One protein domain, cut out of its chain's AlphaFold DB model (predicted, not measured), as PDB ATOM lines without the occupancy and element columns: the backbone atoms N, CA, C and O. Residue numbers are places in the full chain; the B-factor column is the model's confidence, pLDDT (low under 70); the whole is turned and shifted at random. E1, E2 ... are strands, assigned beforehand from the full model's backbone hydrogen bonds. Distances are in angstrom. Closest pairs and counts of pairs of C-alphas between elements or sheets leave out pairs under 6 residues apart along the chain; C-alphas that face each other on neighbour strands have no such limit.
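Overview. This is residues 256 to 382 of the 456 residues of an uncharacterized protein of Rhynchosporium commune (UniProt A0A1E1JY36). Two twisted sheets of six strands each lie partly face to face as a sandwich, their strands crossed at 53 degrees. The whole is drawn out lengthwise: the loop after E7, with Glu 328, is at one end and the turn of the hairpin E9 and E10, with Asp 358, is at the other. The printed part has 127 residues with no named helix and twelve named strands, E1 to E12 in order along the chain, and its class is all strand. One sheet runs E4, E5, E6, E7, E8, E12, all antiparallel; the other is branched at E1 and holds E1, E2, E3, E9, E10 and E11, its neighbours antiparallel too. It is compact, with a radius of gyration of the C-alphas of 15.5 A, yet elongated, with spans of 54 by 28 by 22 A.

Along the chain. In the unbranched sheet, E4 is residues 291 to 294, E5 residues 297 to 301 and E6 residues 308 to 312. E7, residues 317 to 325, is 26.7 A from first to last C-alpha, and E8, residues 338 to 346, is 26.4 A. E12, residues 377 to 380, ends at C-alpha 380 at (0.325, -22.442, 156.578). In the branched sheet, E1, residues 256 to 264, begins at C-alpha 256 at (12.495, -32.142, 145.875), is 22.6 A long and bends by 63 degrees at residue 260. E2, residues 270 to 277, is 23.1 A long, and E3 is residues 280 to 284. E9 is residues 352 to 356, with C-alpha 356 at (33.308, -45.783, 159.394); E10 is residues 362 to 366 and E11 residues 371 to 374.

Arrangement. The unbranched sheet has E4 and E12 as edge strands, and the strands' lines turn by 77 degrees from edge to edge. E4 to E8 form a meander, each strand the antiparallel neighbour of the one before. In the hairpin E7 and E8, N 320 and O 343 are 3.0 A apart, within hydrogen-bond range. E6 and E7 have N 309 and O 321 at 2.9 A, E5 and E6 have N 300 and O 310 at 2.8 A, and E4 and E5 have N 292 and O 299 at 2.9 A. On the other side of E8 from E7, E12 has O 379 at 2.8 A from N 340. In the branched sheet, E1, E2 and E3 form a second meander. E2 lies on one side of E1, with N 259 and O 274 at 2.9 A; on the other side lie E10, with N 364 and O 263 at 2.8 A, and E11, with N 258 and O 371 at 2.9 A. E3 has N 282 at 2.8 A from O 275 of E2, and E9 has N 353 at 2.8 A from O 365 of E10. Between the sheets, the parts that face each other are 9.9 A centre to centre. The closest C-alphas of E3 and E5 are those of Cys 284 and Leu 300, 5.6 A apart, and those of E8 and E11 are Tyr 345 and Ile 373, 6.5 A. E2 and E6 are near each other, while E9 and E7 are apart.

Size, cuts and confidence. The C-alphas of Glu 328 and Asp 358, the two farthest apart, are 54.6 A from each other. The printed part has no cut. The link E7 to E8 is long, with 12 residues; E3 to E4 and E5 to E6 are short. E11 runs on into E12 across a break of 2 residues, at 61 degrees. The mean pLDDT of the printed part is 88.1; residue 268, residues 332 to 336 and residues 381 to 382 are under 70.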
ATOM      1  N   TYR A 256      11.136 -32.673 145.861       94.81
ATOM      2  CA  TYR A 256      12.495 -32.142 145.875       94.81
ATOM      3  C   TYR A 256      13.461 -33.178 145.294       94.81
ATOM      4  O   TYR A 256      13.191 -34.380 145.357       94.81
ATOM      5  N   THR A 257      14.613 -32.720 144.823       96.00
ATOM      6  CA  THR A 257      15.714 -33.571 144.361       96.00
ATOM      7  C   THR A 257      16.979 -33.205 145.138       96.00
ATOM      8  O   THR A 257      17.369 -32.034 145.142       96.00
ATOM      9  N   ILE A 258      17.587 -34.178 145.828       96.38
ATOM     10  CA  ILE A 258      18.820 -34.013 146.614       96.38
ATOM     11  C   ILE A 258      20.000 -34.651 145.878       96.38
ATOM     12  O   ILE A 258      20.010 -35.862 145.632       96.38
ATOM     13  N   ASN A 259      21.003 -33.823 145.595       95.75
ATOM     14  CA  ASN A 259      22.226 -34.161 144.871       95.75
ATOM     15  C   ASN A 259      23.449 -33.767 145.711       95.75
ATOM     16  O   ASN A 259      23.338 -32.953 146.630       95.75
ATOM     17  N   ASN A 260      24.628 -34.298 145.380       94.62
ATOM     18  CA  ASN A 260      25.893 -33.986 146.057       94.62
ATOM     19  C   ASN A 260      25.866 -34.186 147.592       94.62
ATOM     20  O   ASN A 260      26.568 -33.466 148.300       94.62
ATOM     21  N   PHE A 261      25.056 -35.111 148.127       96.38
ATOM     22  CA  PHE A 261      24.988 -35.344 149.575       96.38
ATOM     23  C   PHE A 261      26.322 -35.889 150.110       96.38
ATOM     24  O   PHE A 261      26.778 -36.964 149.714       96.38
ATOM     25  N   ILE A 262      26.929 -35.149 151.035       95.12
ATOM     26  CA  ILE A 262      28.191 -35.449 151.712       95.12
ATOM     27  C   ILE A 262      27.983 -35.201 153.207       95.12
ATOM     28  O   ILE A 262      27.538 -34.128 153.601       95.12
ATOM     29  N   SER A 263      28.339 -36.167 154.049       95.44
ATOM     30  CA  SER A 263      28.271 -36.056 155.510       95.44
ATOM     31  C   SER A 263      29.547 -36.582 156.152       95.44
ATOM     32  O   SER A 263      30.055 -37.629 155.753       95.44
ATOM     33  N   TYR A 264      30.017 -35.896 157.190       92.44
ATOM     34  CA  TYR A 264      31.166 -36.285 158.005       92.44
ATOM     35  C   TYR A 264      30.827 -36.022 159.479       92.44
ATOM     36  O   TYR A 264      30.650 -34.868 159.862       92.44
ATOM     37  N   ASP A 265      30.705 -37.061 160.314       87.38
ATOM     38  CA  ASP A 265      30.214 -36.922 161.705       87.38
ATOM     39  C   ASP A 265      31.307 -36.654 162.765       87.38
ATOM     40  O   ASP A 265      31.023 -36.599 163.964       87.38
ATOM     41  N   GLY A 266      32.551 -36.448 162.321       81.19
ATOM     42  CA  GLY A 266      33.731 -36.338 163.177       81.19
ATOM     43  C   GLY A 266      33.879 -35.019 163.958       81.19
ATOM     44  O   GLY A 266      32.960 -34.202 164.050       81.19
ATOM     45  N   PRO A 267      35.063 -34.758 164.545       72.25
ATOM     46  CA  PRO A 267      35.347 -33.502 165.237       72.25
ATOM     47  C   PRO A 267      35.275 -32.302 164.279       72.25
ATOM     48  O   PRO A 267      36.115 -32.160 163.392       72.25
ATOM     49  N   GLY A 268      34.279 -31.433 164.469       67.31
ATOM     50  CA  GLY A 268      33.950 -30.376 163.502       67.31
ATOM     51  C   GLY A 268      33.100 -30.864 162.323       67.31
ATOM     52  O   GLY A 268      33.167 -30.269 161.253       67.31
ATOM     53  N   GLY A 269      32.350 -31.951 162.520       74.38
ATOM     54  CA  GLY A 269      31.503 -32.588 161.522       74.38
ATOM     55  C   GLY A 269      30.460 -31.666 160.902       74.38
ATOM     56  O   GLY A 269      29.906 -30.792 161.574       74.38
ATOM     57  N   ASP A 270      30.193 -31.898 159.620       87.62
ATOM     58  CA  ASP A 270      29.351 -31.067 158.764       87.62
ATOM     59  C   ASP A 270      28.623 -31.933 157.723       87.62
ATOM     60  O   ASP A 270      29.026 -33.070 157.442       87.62
ATOM     61  N   VAL A 271      27.549 -31.390 157.148       94.38
ATOM     62  CA  VAL A 271      26.788 -32.025 156.065       94.38
ATOM     63  C   VAL A 271      26.549 -31.002 154.967       94.38
ATOM     64  O   VAL A 271      25.938 -29.965 155.208       94.38
ATOM     65  N   ALA A 272      26.992 -31.328 153.757       95.31
ATOM     66  CA  ALA A 272      26.779 -30.532 152.561       95.31
ATOM     67  C   ALA A 272      25.892 -31.297 151.570       95.31
ATOM     68  O   ALA A 272      26.052 -32.502 151.389       95.31
ATOM     69  N   LEU A 273      24.960 -30.609 150.916       96.19
ATOM     70  CA  LEU A 273      24.186 -31.146 149.796       96.19
ATOM     71  C   LEU A 273      23.693 -30.021 148.877       96.19
ATOM     72  O   LEU A 273      23.709 -28.843 149.234       96.19
ATOM     73  N   THR A 274      23.191 -30.386 147.704       94.94
ATOM     74  CA  THR A 274      22.432 -29.507 146.811       94.94
ATOM     75  C   THR A 274      20.975 -29.963 146.780       94.94
ATOM     76  O   THR A 274      20.703 -31.130 146.509       94.94
ATOM     77  N   ILE A 275      20.028 -29.058 147.029       94.69
ATOM     78  CA  ILE A 275      18.591 -29.307 146.856       94.69
ATOM     79  C   ILE A 275      18.073 -28.537 145.644       94.69
ATOM     80  O   ILE A 275      18.413 -27.374 145.440       94.69
ATOM     81  N   SER A 276      17.214 -29.170 144.852       91.44
ATOM     82  CA  SER A 276      16.496 -28.509 143.764       91.44
ATOM     83  C   SER A 276      15.012 -28.865 143.745       91.44
ATOM     84  O   SER A 276      14.593 -29.917 144.233       91.44
ATOM     85  N   TYR A 277      14.206 -27.954 143.205       87.25
ATOM     86  CA  TYR A 277      12.776 -28.138 142.960       87.25
ATOM     87  C   TYR A 277      12.339 -27.189 141.832       87.25
ATOM     88  O   TYR A 277      12.714 -26.015 141.797       87.25
ATOM     89  N   GLY A 278      11.537 -27.681 140.883       81.50
ATOM     90  CA  GLY A 278      11.183 -26.896 139.694       81.50
ATOM     91  C   GLY A 278      12.435 -26.442 138.930       81.50
ATOM     92  O   GLY A 278      13.180 -27.277 138.429       81.50
ATOM     93  N   SER A 279      12.662 -25.128 138.853       76.12
ATOM     94  CA  SER A 279      13.852 -24.512 138.242       76.12
ATOM     95  C   SER A 279      14.864 -23.950 139.250       76.12
ATOM     96  O   SER A 279      15.848 -23.345 138.832       76.12
ATOM     97  N   ALA A 280      14.614 -24.075 140.555       80.81
ATOM     98  CA  ALA A 280      15.432 -23.461 141.597       80.81
ATOM     99  C   ALA A 280      16.377 -24.486 142.242       80.81
ATOM    100  O   ALA A 280      16.021 -25.656 142.403       80.81
ATOM    101  N   VAL A 281      17.581 -24.036 142.603       87.50
ATOM    102  CA  VAL A 281      18.682 -24.865 143.115       87.50
ATOM    103  C   VAL A 281      19.370 -24.120 144.259       87.50
ATOM    104  O   VAL A 281      19.716 -22.953 144.103       87.50
ATOM    105  N   PHE A 282      19.576 -24.795 145.389       89.69
ATOM    106  CA  PHE A 282      20.177 -24.241 146.603       89.69
ATOM    107  C   PHE A 282      21.274 -25.174 147.116       89.69
ATOM    108  O   PHE A 282      21.133 -26.400 147.067       89.69
ATOM    109  N   THR A 283      22.342 -24.596 147.656       92.44
ATOM    110  CA  THR A 283      23.373 -25.338 148.389       92.44
ATOM    111  C   THR A 283      23.054 -25.268 149.876       92.44
ATOM    112  O   THR A 283      22.764 -24.197 150.398       92.44
ATOM    113  N   CYS A 284      23.091 -26.412 150.550       93.88
ATOM    114  CA  CYS A 284      22.812 -26.557 151.971       93.88
ATOM    115  C   CYS A 284      24.089 -27.052 152.673       93.88
ATOM    116  O   CYS A 284      24.559 -28.127 152.303       93.88
ATOM    117  N   PRO A 285      24.637 -26.332 153.667       93.06
ATOM    118  CA  PRO A 285      24.277 -24.961 154.024       93.06
ATOM    119  C   PRO A 285      24.725 -23.984 152.917       93.06
ATOM    120  O   PRO A 285      25.653 -24.290 152.164       93.06
ATOM    121  N   ASN A 286      24.127 -22.794 152.815       85.94
ATOM    122  CA  ASN A 286      24.619 -21.795 151.849       85.94
ATOM    123  C   ASN A 286      25.900 -21.089 152.334       85.94
ATOM    124  O   ASN A 286      26.722 -20.656 151.526       85.94
ATOM    125  N   THR A 287      26.101 -21.016 153.654       81.88
ATOM    126  CA  THR A 287      27.343 -20.571 154.298       81.88
ATOM    127  C   THR A 287      27.690 -21.490 155.470       81.88
ATOM    128  O   THR A 287      26.800 -22.028 156.122       81.88
ATOM    129  N   PHE A 288      28.970 -21.627 155.831       75.81
ATOM    130  CA  PHE A 288      29.375 -22.440 156.994       75.81
ATOM    131  C   PHE A 288      28.753 -21.994 158.335       75.81
ATOM    132  O   PHE A 288      28.737 -22.769 159.285       75.81
ATOM    133  N   ALA A 289      28.244 -20.759 158.438       79.00
ATOM    134  CA  ALA A 289      27.536 -20.283 159.629       79.00
ATOM    135  C   ALA A 289      26.082 -20.793 159.711       79.00
ATOM    136  O   ALA A 289      25.465 -20.706 160.771       79.00
ATOM    137  N   HIS A 290      25.543 -21.308 158.602       79.62
ATOM    138  CA  HIS A 290      24.167 -21.784 158.445       79.62
ATOM    139  C   HIS A 290      24.059 -23.324 158.500       79.62
ATOM    140  O   HIS A 290      23.013 -23.893 158.195       79.62
ATOM    141  N   SER A 291      25.128 -23.997 158.943       87.62
ATOM    142  CA  SER A 291      25.107 -25.376 159.444       87.62
ATOM    143  C   SER A 291      25.181 -25.366 160.972       87.62
ATOM    144  O   SER A 291      25.957 -24.620 161.573       87.62
ATOM    145  N   SER A 292      24.359 -26.184 161.627       87.31
ATOM    146  CA  SER A 292      24.401 -26.373 163.080       87.31
ATOM    147  C   SER A 292      24.099 -27.821 163.459       87.31
ATOM    148  O   SER A 292      23.121 -28.406 162.995       87.31
ATOM    149  N   SER A 293      24.931 -28.412 164.318       87.56
ATOM    150  CA  SER A 293      24.793 -29.801 164.762       87.56
ATOM    151  C   SER A 293      24.376 -29.898 166.234       87.56
ATOM    152  O   SER A 293      24.860 -29.172 167.103       87.56
ATOM    153  N   SER A 294      23.422 -30.783 166.530       85.00
ATOM    154  CA  SER A 294      22.887 -31.005 167.877       85.00
ATOM    155  C   SER A 294      22.314 -32.415 168.008       85.00
ATOM    156  O   SER A 294      21.490 -32.835 167.199       85.00
ATOM    157  N   ASN A 295      22.737 -33.158 169.037       86.31
ATOM    158  CA  ASN A 295      22.272 -34.523 169.335       86.31
ATOM    159  C   ASN A 295      22.337 -35.501 168.136       86.31
ATOM    160  O   ASN A 295      21.417 -36.291 167.930       86.31
ATOM    161  N   GLY A 296      23.402 -35.432 167.325       85.06
ATOM    162  CA  GLY A 296      23.554 -36.274 166.129       85.06
ATOM    163  C   GLY A 296      22.615 -35.905 164.973       85.06
ATOM    164  O   GLY A 296      22.327 -36.745 164.127       85.06
ATOM    165  N   ARG A 297      22.100 -34.669 164.951       91.00
ATOM    166  CA  ARG A 297      21.353 -34.103 163.824       91.00
ATOM    167  C   ARG A 297      21.985 -32.805 163.361       91.00
ATOM    168  O   ARG A 297      22.313 -31.951 164.183       91.00
ATOM    169  N   PHE A 298      22.077 -32.649 162.053       93.31
ATOM    170  CA  PHE A 298      22.508 -31.442 161.369       93.31
ATOM    171  C   PHE A 298      21.276 -30.671 160.916       93.31
ATOM    172  O   PHE A 298      20.313 -31.255 160.418       93.31
ATOM    173  N   THR A 299      21.296 -29.362 161.125       93.19
ATOM    174  CA  THR A 299      20.300 -28.411 160.641       93.19
ATOM    175  C   THR A 299      21.011 -27.451 159.707       93.19
ATOM    176  O   THR A 299      21.906 -26.728 160.146       93.19
ATOM    177  N   LEU A 300      20.617 -27.484 158.438       93.81
ATOM    178  CA  LEU A 300      21.187 -26.702 157.350       93.81
ATOM    179  C   LEU A 300      20.128 -25.706 156.877       93.81
ATOM    180  O   LEU A 300      19.022 -26.117 156.515       93.81
ATOM    181  N   ASP A 301      20.456 -24.422 156.870       91.31
ATOM    182  CA  ASP A 301      19.687 -23.403 156.159       91.31
ATOM    183  C   ASP A 301      20.375 -23.157 154.801       91.31
ATOM    184  O   ASP A 301      21.594 -22.981 154.722       91.31
ATOM    185  N   CYS A 302      19.609 -23.267 153.712       90.69
ATOM    186  CA  CYS A 302      20.136 -23.296 152.339       90.69
ATOM    187  C   CYS A 302      20.050 -21.937 151.624       90.69
ATOM    188  O   CYS A 302      20.317 -21.836 150.427       90.69
ATOM    189  N   ASP A 303      19.664 -20.902 152.362       84.94
ATOM    190  CA  ASP A 303      19.531 -19.507 151.965       84.94
ATOM    191  C   ASP A 303      19.591 -18.633 153.230       84.94
ATOM    192  O   ASP A 303      19.378 -19.126 154.340       84.94
ATOM    193  N   ASP A 304      19.873 -17.339 153.074       75.12
ATOM    194  CA  ASP A 304      20.070 -16.422 154.207       75.12
ATOM    195  C   ASP A 304      18.762 -16.037 154.937       75.12
ATOM    196  O   ASP A 304      18.811 -15.486 156.039       75.12
ATOM    197  N   ASP A 305      17.598 -16.360 154.362       72.12
ATOM    198  CA  ASP A 305      16.268 -15.983 154.862       72.12
ATOM    199  C   ASP A 305      15.551 -17.140 155.599       72.12
ATOM    200  O   ASP A 305      14.495 -16.955 156.222       72.12
ATOM    201  N   GLY A 306      16.102 -18.358 155.532       73.88
ATOM    202  CA  GLY A 306      15.487 -19.576 156.061       73.88
ATOM    203  C   GLY A 306      14.213 -19.992 155.308       73.88
ATOM    204  O   GLY A 306      13.257 -20.485 155.927       73.88
ATOM    205  N   LEU A 307      14.170 -19.765 153.989       82.38
ATOM    206  CA  LEU A 307      13.127 -20.264 153.086       82.38
ATOM    207  C   LEU A 307      13.187 -21.789 152.957       82.38
ATOM    208  O   LEU A 307      12.141 -22.443 153.015       82.38
ATOM    209  N   VAL A 308      14.390 -22.339 152.785       90.19
ATOM    210  CA  VAL A 308      14.703 -23.754 152.571       90.19
ATOM    211  C   VAL A 308      15.564 -24.247 153.732       90.19
ATOM    212  O   VAL A 308      16.734 -23.891 153.873       90.19
ATOM    213  N   LYS A 309      14.980 -25.111 154.563       92.88
ATOM    214  CA  LYS A 309      15.623 -25.677 155.748       92.88
ATOM    215  C   LYS A 309      15.628 -27.194 155.678       92.88
ATOM    216  O   LYS A 309      14.593 -27.820 155.430       92.88
ATOM    217  N   ILE A 310      16.781 -27.790 155.949       95.31
ATOM    218  CA  ILE A 310      16.958 -29.240 155.985       95.31
ATOM    219  C   ILE A 310      17.419 -29.673 157.372       95.31
ATOM    220  O   ILE A 310      18.282 -29.048 157.982       95.31
ATOM    221  N   VAL A 311      16.844 -30.767 157.869       95.50
ATOM    222  CA  VAL A 311      17.302 -31.448 159.084       95.50
ATOM    223  C   VAL A 311      17.606 -32.903 158.748       95.50
ATOM    224  O   VAL A 311      16.738 -33.623 158.261       95.50
ATOM    225  N   THR A 312      18.829 -33.351 159.012       96.12
ATOM    226  CA  THR A 312      19.314 -34.694 158.657       96.12
ATOM    227  C   THR A 312      20.130 -35.310 159.791       96.12
ATOM    228  O   THR A 312      20.627 -34.602 160.663       96.12
ATOM    229  N   ASP A 313      20.235 -36.637 159.821       93.56
ATOM    230  CA  ASP A 313      21.168 -37.372 160.688       93.56
ATOM    231  C   ASP A 313      22.539 -37.616 160.024       93.56
ATOM    232  O   ASP A 313      23.439 -38.144 160.670       93.56
ATOM    233  N   GLY A 314      22.699 -37.239 158.749       94.12
ATOM    234  CA  GLY A 314      23.913 -37.454 157.961       94.12
ATOM    235  C   GLY A 314      24.002 -38.808 157.241       94.12
ATOM    236  O   GLY A 314      24.969 -39.033 156.518       94.12
ATOM    237  N   PHE A 315      23.041 -39.733 157.405       93.94
ATOM    238  CA  PHE A 315      23.182 -41.087 156.829       93.94
ATOM    239  C   PHE A 315      21.892 -41.879 156.541       93.94
ATOM    240  O   PHE A 315      21.948 -42.822 155.755       93.94
ATOM    241  N   SER A 316      20.748 -41.575 157.165       94.31
ATOM    242  CA  SER A 316      19.502 -42.340 156.966       94.31
ATOM    243  C   SER A 316      18.229 -41.505 156.852       94.31
ATOM    244  O   SER A 316      17.196 -42.034 156.440       94.31
ATOM    245  N   TYR A 317      18.269 -40.212 157.174       95.00
ATOM    246  CA  TYR A 317      17.076 -39.375 157.271       95.00
ATOM    247  C   TYR A 317      17.307 -37.963 156.729       95.00
ATOM    248  O   TYR A 317      18.294 -37.310 157.066       95.00
ATOM    249  N   ILE A 318      16.352 -37.466 155.941       96.44
ATOM    250  CA  ILE A 318      16.284 -36.074 155.478       96.44
ATOM    251  C   ILE A 318      14.861 -35.559 155.715       96.44
ATOM    252  O   ILE A 318      13.898 -36.043 155.119       96.44
ATOM    253  N   ASN A 319      14.720 -34.539 156.556       96.38
ATOM    254  CA  ASN A 319      13.541 -33.687 156.589       96.38
ATOM    255  C   ASN A 319      13.812 -32.427 155.769       96.38
ATOM    256  O   ASN A 319      14.707 -31.661 156.108       96.38
ATOM    257  N   VAL A 320      13.007 -32.207 154.730       95.38
ATOM    258  CA  VAL A 320      12.969 -30.939 153.995       95.38
ATOM    259  C   VAL A 320      11.773 -30.136 154.492       95.38
ATOM    260  O   VAL A 320      10.653 -30.654 154.566       95.38
ATOM    261  N   GLN A 321      12.006 -28.868 154.809       93.12
ATOM    262  CA  GLN A 321      10.976 -27.868 155.051       93.12
ATOM    263  C   GLN A 321      11.243 -26.700 154.112       93.12
ATOM    264  O   GLN A 321      12.311 -26.097 154.167       93.12
ATOM    265  N   GLN A 322      10.271 -26.366 153.267       90.44
ATOM    266  CA  GLN A 322      10.368 -25.175 152.437       90.44
ATOM    267  C   GLN A 322       9.118 -24.320 152.544       90.44
ATOM    268  O   GLN A 322       8.003 -24.809 152.363       90.44
ATOM    269  N   LYS A 323       9.318 -23.025 152.772       87.75
ATOM    270  CA  LYS A 323       8.262 -22.020 152.756       87.75
ATOM    271  C   LYS A 323       8.183 -21.347 151.386       87.75
ATOM    272  O   LYS A 323       9.196 -20.997 150.789       87.75
ATOM    273  N   PHE A 324       6.961 -21.136 150.918       85.00
ATOM    274  CA  PHE A 324       6.639 -20.464 149.664       85.00
ATOM    275  C   PHE A 324       5.678 -19.309 149.915       85.00
ATOM    276  O   PHE A 324       4.849 -19.363 150.823       85.00
ATOM    277  N   TRP A 325       5.740 -18.291 149.069       79.44
ATOM    278  CA  TRP A 325       4.772 -17.200 149.065       79.44
ATOM    279  C   TRP A 325       3.431 -17.648 148.492       79.44
ATOM    280  O   TRP A 325       3.394 -18.325 147.464       79.44
ATOM    281  N   CYS A 326       2.337 -17.314 149.179       84.19
ATOM    282  CA  CYS A 326       0.996 -17.677 148.740       84.19
ATOM    283  C   CYS A 326      -0.065 -16.803 149.420       84.19
ATOM    284  O   CYS A 326      -0.526 -17.132 150.514       84.19
ATOM    285  N   ASP A 327      -0.469 -15.710 148.769       81.00
ATOM    286  CA  ASP A 327      -1.370 -14.698 149.348       81.00
ATOM    287  C   ASP A 327      -2.786 -15.225 149.675       81.00
ATOM    288  O   ASP A 327      -3.478 -14.662 150.519       81.00
ATOM    289  N   GLU A 328      -3.187 -16.353 149.077       83.44
ATOM    290  CA  GLU A 328      -4.430 -17.085 149.385       83.44
ATOM    291  C   GLU A 328      -4.383 -17.867 150.718       83.44
ATOM    292  O   GLU A 328      -5.413 -18.344 151.204       83.44
ATOM    293  N   VAL A 329      -3.206 -18.037 151.336       83.94
ATOM    294  CA  VAL A 329      -3.107 -18.659 152.666       83.94
ATOM    295  C   VAL A 329      -3.625 -17.679 153.725       83.94
ATOM    296  O   VAL A 329      -3.124 -16.557 153.798       83.94
ATOM    297  N   PRO A 330      -4.553 -18.088 154.616       82.19
ATOM    298  CA  PRO A 330      -5.022 -17.256 155.719       82.19
ATOM    299  C   PRO A 330      -3.870 -16.682 156.555       82.19
ATOM    300  O   PRO A 330      -3.222 -17.394 157.323       82.19
ATOM    301  N   LYS A 331      -3.626 -15.376 156.395       74.19
ATOM    302  CA  LYS A 331      -2.537 -14.632 157.038       74.19
ATOM    303  C   LYS A 331      -2.735 -14.588 158.564       74.19
ATOM    304  O   LYS A 331      -3.699 -13.968 159.020       74.19
ATOM    305  N   PRO A 332      -1.837 -15.174 159.381       68.38
ATOM    306  CA  PRO A 332      -1.879 -14.974 160.828       68.38
ATOM    307  C   PRO A 332      -1.539 -13.509 161.171       68.38
ATOM    308  O   PRO A 332      -0.692 -12.920 160.492       68.38
ATOM    309  N   PRO A 333      -2.128 -12.902 162.220       64.62
ATOM    310  CA  PRO A 333      -1.775 -11.545 162.638       64.62
ATOM    311  C   PRO A 333      -0.266 -11.408 162.899       64.62
ATOM    312  O   PRO A 333       0.301 -12.182 163.667       64.62
ATOM    313  N   GLY A 334       0.392 -10.452 162.236       62.25
ATOM    314  CA  GLY A 334       1.848 -10.249 162.332       62.25
ATOM    315  C   GLY A 334       2.730 -11.275 161.593       62.25
ATOM    316  O   GLY A 334       3.950 -11.204 161.698       62.25
ATOM    317  N   SER A 335       2.146 -12.210 160.837       64.38
ATOM    318  CA  SER A 335       2.854 -13.155 159.956       64.38
ATOM    319  C   SER A 335       2.496 -12.892 158.491       64.38
ATOM    320  O   SER A 335       1.588 -12.119 158.195       64.38
ATOM    321  N   TYR A 336       3.186 -13.552 157.561       65.56
ATOM    322  CA  TYR A 336       2.860 -13.522 156.135       65.56
ATOM    323  C   TYR A 336       2.026 -14.719 155.689       65.56
ATOM    324  O   TYR A 336       2.007 -15.766 156.340       65.56
ATOM    325  N   ALA A 337       1.322 -14.528 154.575       76.06
ATOM    326  CA  ALA A 337       0.588 -15.562 153.866       76.06
ATOM    327  C   ALA A 337       1.598 -16.430 153.097       76.06
ATOM    328  O   ALA A 337       2.042 -16.103 151.994       76.06
ATOM    329  N   THR A 338       2.050 -17.500 153.748       84.50
ATOM    330  CA  THR A 338       3.050 -18.420 153.199       84.50
ATOM    331  C   THR A 338       2.554 -19.853 153.314       84.50
ATOM    332  O   THR A 338       1.855 -20.203 154.267       84.50
ATOM    333  N   LEU A 339       2.901 -20.701 152.349       87.88
ATOM    334  CA  LEU A 339       2.637 -22.133 152.408       87.88
ATOM    335  C   LEU A 339       3.957 -22.870 152.611       87.88
ATOM    336  O   LEU A 339       4.841 -22.832 151.759       87.88
ATOM    337  N   GLN A 340       4.090 -23.550 153.743       90.56
ATOM    338  CA  GLN A 340       5.186 -24.469 153.990       90.56
ATOM    339  C   GLN A 340       4.844 -25.840 153.398       90.56
ATOM    340  O   GLN A 340       3.934 -26.518 153.876       90.56
ATOM    341  N   ALA A 341       5.593 -26.246 152.376       91.81
ATOM    342  CA  ALA A 341       5.693 -27.633 151.944       91.81
ATOM    343  C   ALA A 341       6.707 -28.369 152.837       91.81
ATOM    344  O   ALA A 341       7.673 -27.776 153.333       91.81
ATOM    345  N   SER A 342       6.489 -29.652 153.113       93.25
ATOM    346  CA  SER A 342       7.422 -30.447 153.920       93.25
ATOM    347  C   SER A 342       7.423 -31.929 153.550       93.25
ATOM    348  O   SER A 342       6.414 -32.489 153.110       93.25
ATOM    349  N   ALA A 343       8.571 -32.570 153.764       94.81
ATOM    350  CA  ALA A 343       8.791 -33.997 153.551       94.81
ATOM    351  C   ALA A 343       9.671 -34.593 154.660       94.81
ATOM    352  O   ALA A 343      10.605 -33.948 155.134       94.81
ATOM    353  N   ASN A 344       9.392 -35.834 155.057       95.62
ATOM    354  CA  ASN A 344      10.243 -36.665 155.908       95.62
ATOM    355  C   ASN A 344      10.638 -37.914 155.121       95.62
ATOM    356  O   ASN A 344       9.799 -38.775 154.855       95.62
ATOM    357  N   TYR A 345      11.905 -38.009 154.742       96.19
ATOM    358  CA  TYR A 345      12.422 -39.073 153.894       96.19
ATOM    359  C   TYR A 345      13.405 -39.948 154.667       96.19
ATOM    360  O   TYR A 345      14.308 -39.437 155.328       96.19
ATOM    361  N   THR A 346      13.241 -41.264 154.563       96.62
ATOM    362  CA  THR A 346      14.266 -42.232 154.962       96.62
ATOM    363  C   THR A 346      15.061 -42.596 153.718       96.62
ATOM    364  O   THR A 346      14.481 -43.063 152.738       96.62
ATOM    365  N   ILE A 347      16.371 -42.368 153.753       93.44
ATOM    366  CA  ILE A 347      17.263 -42.655 152.632       93.44
ATOM    367  C   ILE A 347      17.366 -44.184 152.463       93.44
ATOM    368  O   ILE A 347      17.643 -44.877 153.449       93.44
ATOM    369  N   PRO A 348      17.141 -44.746 151.259       91.06
ATOM    370  CA  PRO A 348      17.288 -46.178 151.034       91.06
ATOM    371  C   PRO A 348      18.726 -46.667 151.256       91.06
ATOM    372  O   PRO A 348      19.703 -45.984 150.939       91.06
ATOM    373  N   ALA A 349      18.867 -47.896 151.756       89.06
ATOM    374  CA  ALA A 349      20.170 -48.546 151.850       89.06
ATOM    375  C   ALA A 349      20.775 -48.723 150.444       89.06
ATOM    376  O   ALA A 349      20.112 -49.238 149.546       89.06
ATOM    377  N   GLY A 350      22.029 -48.298 150.267       89.12
ATOM    378  CA  GLY A 350      22.712 -48.282 148.969       89.12
ATOM    379  C   GLY A 350      22.558 -46.984 148.164       89.12
ATOM    380  O   GLY A 350      23.210 -46.856 147.137       89.12
ATOM    381  N   THR A 351      21.764 -46.008 148.622       93.81
ATOM    382  CA  THR A 351      21.737 -44.648 148.041       93.81
ATOM    383  C   THR A 351      22.898 -43.777 148.541       93.81
ATOM    384  O   THR A 351      23.350 -42.882 147.834       93.81
ATOM    385  N   LEU A 352      23.421 -44.057 149.740       95.69
ATOM    386  CA  LEU A 352      24.694 -43.513 150.215       95.69
ATOM    387  C   LEU A 352      25.717 -44.643 150.365       95.69
ATOM    388  O   LEU A 352      25.392 -45.715 150.884       95.69
ATOM    389  N   PHE A 353      26.962 -44.373 149.982       96.06
ATOM    390  CA  PHE A 353      28.124 -45.108 150.468       96.06
ATOM    391  C   PHE A 353      28.525 -44.505 151.814       96.06
ATOM    392  O   PHE A 353      28.886 -43.333 151.869       96.06
ATOM    393  N   CYS A 354      28.447 -45.287 152.889       95.81
ATOM    394  CA  CYS A 354      28.869 -44.869 154.222       95.81
ATOM    395  C   CYS A 354      29.987 -45.780 154.729       95.81
ATOM    396  O   CYS A 354      29.786 -46.988 154.865       95.81
ATOM    397  N   GLU A 355      31.124 -45.186 155.067       96.19
ATOM    398  CA  GLU A 355      32.277 -45.845 155.683       96.19
ATOM    399  C   GLU A 355      32.461 -45.316 157.112       96.19
ATOM    400  O   GLU A 355      32.103 -44.173 157.402       96.19
ATOM    401  N   ILE A 356      32.966 -46.157 158.017       94.88
ATOM    402  CA  ILE A 356      33.308 -45.783 159.394       94.88
ATOM    403  C   ILE A 356      34.777 -46.141 159.607       94.88
ATOM    404  O   ILE A 356      35.151 -47.290 159.384       94.88
ATOM    405  N   ASP A 357      35.585 -45.166 160.017       92.50
ATOM    406  CA  ASP A 357      37.028 -45.340 160.202       92.50
ATOM    407  C   ASP A 357      37.415 -45.950 161.569       92.50
ATOM    408  O   ASP A 357      36.580 -46.173 162.453       92.50
ATOM    409  N   ASP A 358      38.717 -46.194 161.757       93.19
ATOM    410  CA  ASP A 358      39.297 -46.757 162.988       93.19
ATOM    411  C   ASP A 358      39.078 -45.888 164.247       93.19
ATOM    412  O   ASP A 358      39.257 -46.371 165.370       93.19
ATOM    413  N   ILE A 359      38.694 -44.613 164.092       91.56
ATOM    414  CA  ILE A 359      38.355 -43.695 165.194       91.56
ATOM    415  C   ILE A 359      36.840 -43.460 165.323       91.56
ATOM    416  O   ILE A 359      36.411 -42.583 166.077       91.56
ATOM    417  N   ASN A 360      36.032 -44.315 164.682       89.75
ATOM    418  CA  ASN A 360      34.569 -44.315 164.695       89.75
ATOM    419  C   ASN A 360      33.970 -43.000 164.151       89.75
ATOM    420  O   ASN A 360      32.946 -42.525 164.644       89.75
ATOM    421  N   ILE A 361      34.592 -42.417 163.125       90.81
ATOM    422  CA  ILE A 361      34.012 -41.326 162.338       90.81
ATOM    423  C   ILE A 361      33.351 -41.919 161.096       90.81
ATOM    424  O   ILE A 361      33.981 -42.646 160.326       90.81
ATOM    425  N   ARG A 362      32.076 -41.594 160.886       93.44
ATOM    426  CA  ARG A 362      31.332 -41.935 159.677       93.44
ATOM    427  C   ARG A 362      31.484 -40.843 158.628       93.44
ATOM    428  O   ARG A 362      31.110 -39.690 158.852       93.44
ATOM    429  N   THR A 363      31.924 -41.251 157.444       95.19
ATOM    430  CA  THR A 363      31.798 -40.456 156.219       95.19
ATOM    431  C   THR A 363      30.731 -41.096 155.340       95.19
ATOM    432  O   THR A 363      30.792 -42.298 155.088       95.19
ATOM    433  N   CYS A 364      29.760 -40.316 154.868       96.56
ATOM    434  CA  CYS A 364      28.761 -40.758 153.898       96.56
ATOM    435  C   CYS A 364      28.801 -39.884 152.643       96.56
ATOM    436  O   CYS A 364      28.844 -38.658 152.736       96.56
ATOM    437  N   LEU A 365      28.746 -40.523 151.478       96.38
ATOM    438  CA  LEU A 365      28.743 -39.903 150.155       96.38
ATOM    439  C   LEU A 365      27.551 -40.424 149.352       96.38
ATOM    440  O   LEU A 365      27.234 -41.614 149.412       96.38
ATOM    441  N   GLN A 366      26.902 -39.556 148.579       95.44
ATOM    442  CA  GLN A 366      25.869 -39.966 147.633       95.44
ATOM    443  C   GLN A 366      26.444 -40.896 146.564       95.44
ATOM    444  O   GLN A 366      27.489 -40.616 145.978       95.44
ATOM    445  N   LEU A 367      25.734 -41.991 146.303       91.56
ATOM    446  CA  LEU A 367      25.900 -42.784 145.094       91.56
ATOM    447  C   LEU A 367      24.832 -42.341 144.094       91.56
ATOM    448  O   LEU A 367      23.682 -42.136 144.483       91.56
ATOM    449  N   ASP A 368      25.201 -42.210 142.820       79.75
ATOM    450  CA  ASP A 368      24.237 -41.909 141.760       79.75
ATOM    451  C   ASP A 368      23.113 -42.968 141.750       79.75
ATOM    452  O   ASP A 368      23.406 -44.169 141.822       79.75
ATOM    453  N   PRO A 369      21.829 -42.574 141.630       83.31
ATOM    454  CA  PRO A 369      21.345 -41.272 141.153       83.31
ATOM    455  C   PRO A 369      20.898 -40.272 142.245       83.31
ATOM    456  O   PRO A 369      20.810 -40.576 143.434       83.31
ATOM    457  N   ASP A 370      20.523 -39.076 141.787       90.88
ATOM    458  CA  ASP A 370      19.682 -38.066 142.443       90.88
ATOM    459  C   ASP A 370      18.594 -38.646 143.381       90.88
ATOM    460  O   ASP A 370      17.739 -39.441 142.968       90.88
ATOM    461  N   ILE A 371      18.543 -38.188 144.639       93.75
ATOM    462  CA  ILE A 371      17.540 -38.647 145.614       93.75
ATOM    463  C   ILE A 371      16.252 -37.833 145.445       93.75
ATOM    464  O   ILE A 371      16.145 -36.696 145.910       93.75
ATOM    465  N   THR A 372      15.239 -38.424 144.810       95.00
ATOM    466  CA  THR A 372      13.914 -37.795 144.669       95.00
ATOM    467  C   THR A 372      13.076 -37.974 145.941       95.00
ATOM    468  O   THR A 372      12.712 -39.093 146.311       95.00
ATOM    469  N   ILE A 373      12.716 -36.863 146.585       94.62
ATOM    470  CA  ILE A 373      11.936 -36.806 147.828       94.62
ATOM    471  C   ILE A 373      10.535 -36.232 147.543       94.62
ATOM    472  O   ILE A 373      10.424 -35.047 147.226       94.62
ATOM    473  N   PRO A 374       9.441 -37.004 147.684       94.69
ATOM    474  CA  PRO A 374       8.086 -36.479 147.511       94.69
ATOM    475  C   PRO A 374       7.652 -35.589 148.687       94.69
ATOM    476  O   PRO A 374       7.897 -35.913 149.852       94.69
ATOM    477  N   VAL A 375       6.942 -34.497 148.390       93.75
ATOM    478  CA  VAL A 375       6.283 -33.645 149.393       93.75
ATOM    479  C   VAL A 375       5.130 -34.413 150.041       93.75
ATOM    480  O   VAL A 375       4.309 -35.032 149.364       93.75
ATOM    481  N   GLN A 376       5.059 -34.368 151.371       93.94
ATOM    482  CA  GLN A 376       4.098 -35.134 152.171       93.94
ATOM    483  C   GLN A 376       3.003 -34.256 152.780       93.94
ATOM    484  O   GLN A 376       1.889 -34.731 152.997       93.94
ATOM    485  N   SER A 377       3.299 -32.985 153.055       92.12
ATOM    486  CA  SER A 377       2.343 -32.048 153.638       92.12
ATOM    487  C   SER A 377       2.516 -30.630 153.110       92.12
ATOM    488  O   SER A 377       3.629 -30.183 152.836       92.12
ATOM    489  N   TYR A 378       1.395 -29.910 153.053       90.25
ATOM    490  CA  TYR A 378       1.343 -28.459 152.910       90.25
ATOM    491  C   TYR A 378       0.606 -27.872 154.115       90.25
ATOM    492  O   TYR A 378      -0.498 -28.311 154.451       90.25
ATOM    493  N   THR A 379       1.212 -26.887 154.765       88.88
ATOM    494  CA  THR A 379       0.698 -26.209 155.965       88.88
ATOM    495  C   THR A 379       0.905 -24.707 155.841       88.88
ATOM    496  O   THR A 379       1.862 -24.284 155.204       88.88
ATOM    497  N   SER A 380       0.061 -23.884 156.466       83.31
ATOM    498  CA  SER A 380       0.325 -22.442 156.578       83.31
ATOM    499  C   SER A 380       1.669 -22.212 157.273       83.31
ATOM    500  O   SER A 380       1.836 -22.611 158.430       83.31
ATOM    501  N   GLY A 381       2.626 -21.612 156.571       67.00
ATOM    502  CA  GLY A 381       3.928 -21.262 157.120       67.00
ATOM    503  C   GLY A 381       3.815 -20.090 158.093       67.00
ATOM    504  O   GLY A 381       2.971 -19.204 157.939       67.00
ATOM    505  N   GLY A 382       4.664 -20.100 159.121       66.25
ATOM    506  CA  GLY A 382       4.828 -18.953 160.012       66.25
ATOM    507  C   GLY A 382       5.628 -17.822 159.361       66.25
ATOM    508  O   GLY A 382       5.964 -17.873 158.177       66.25
TER     509      GLY A 382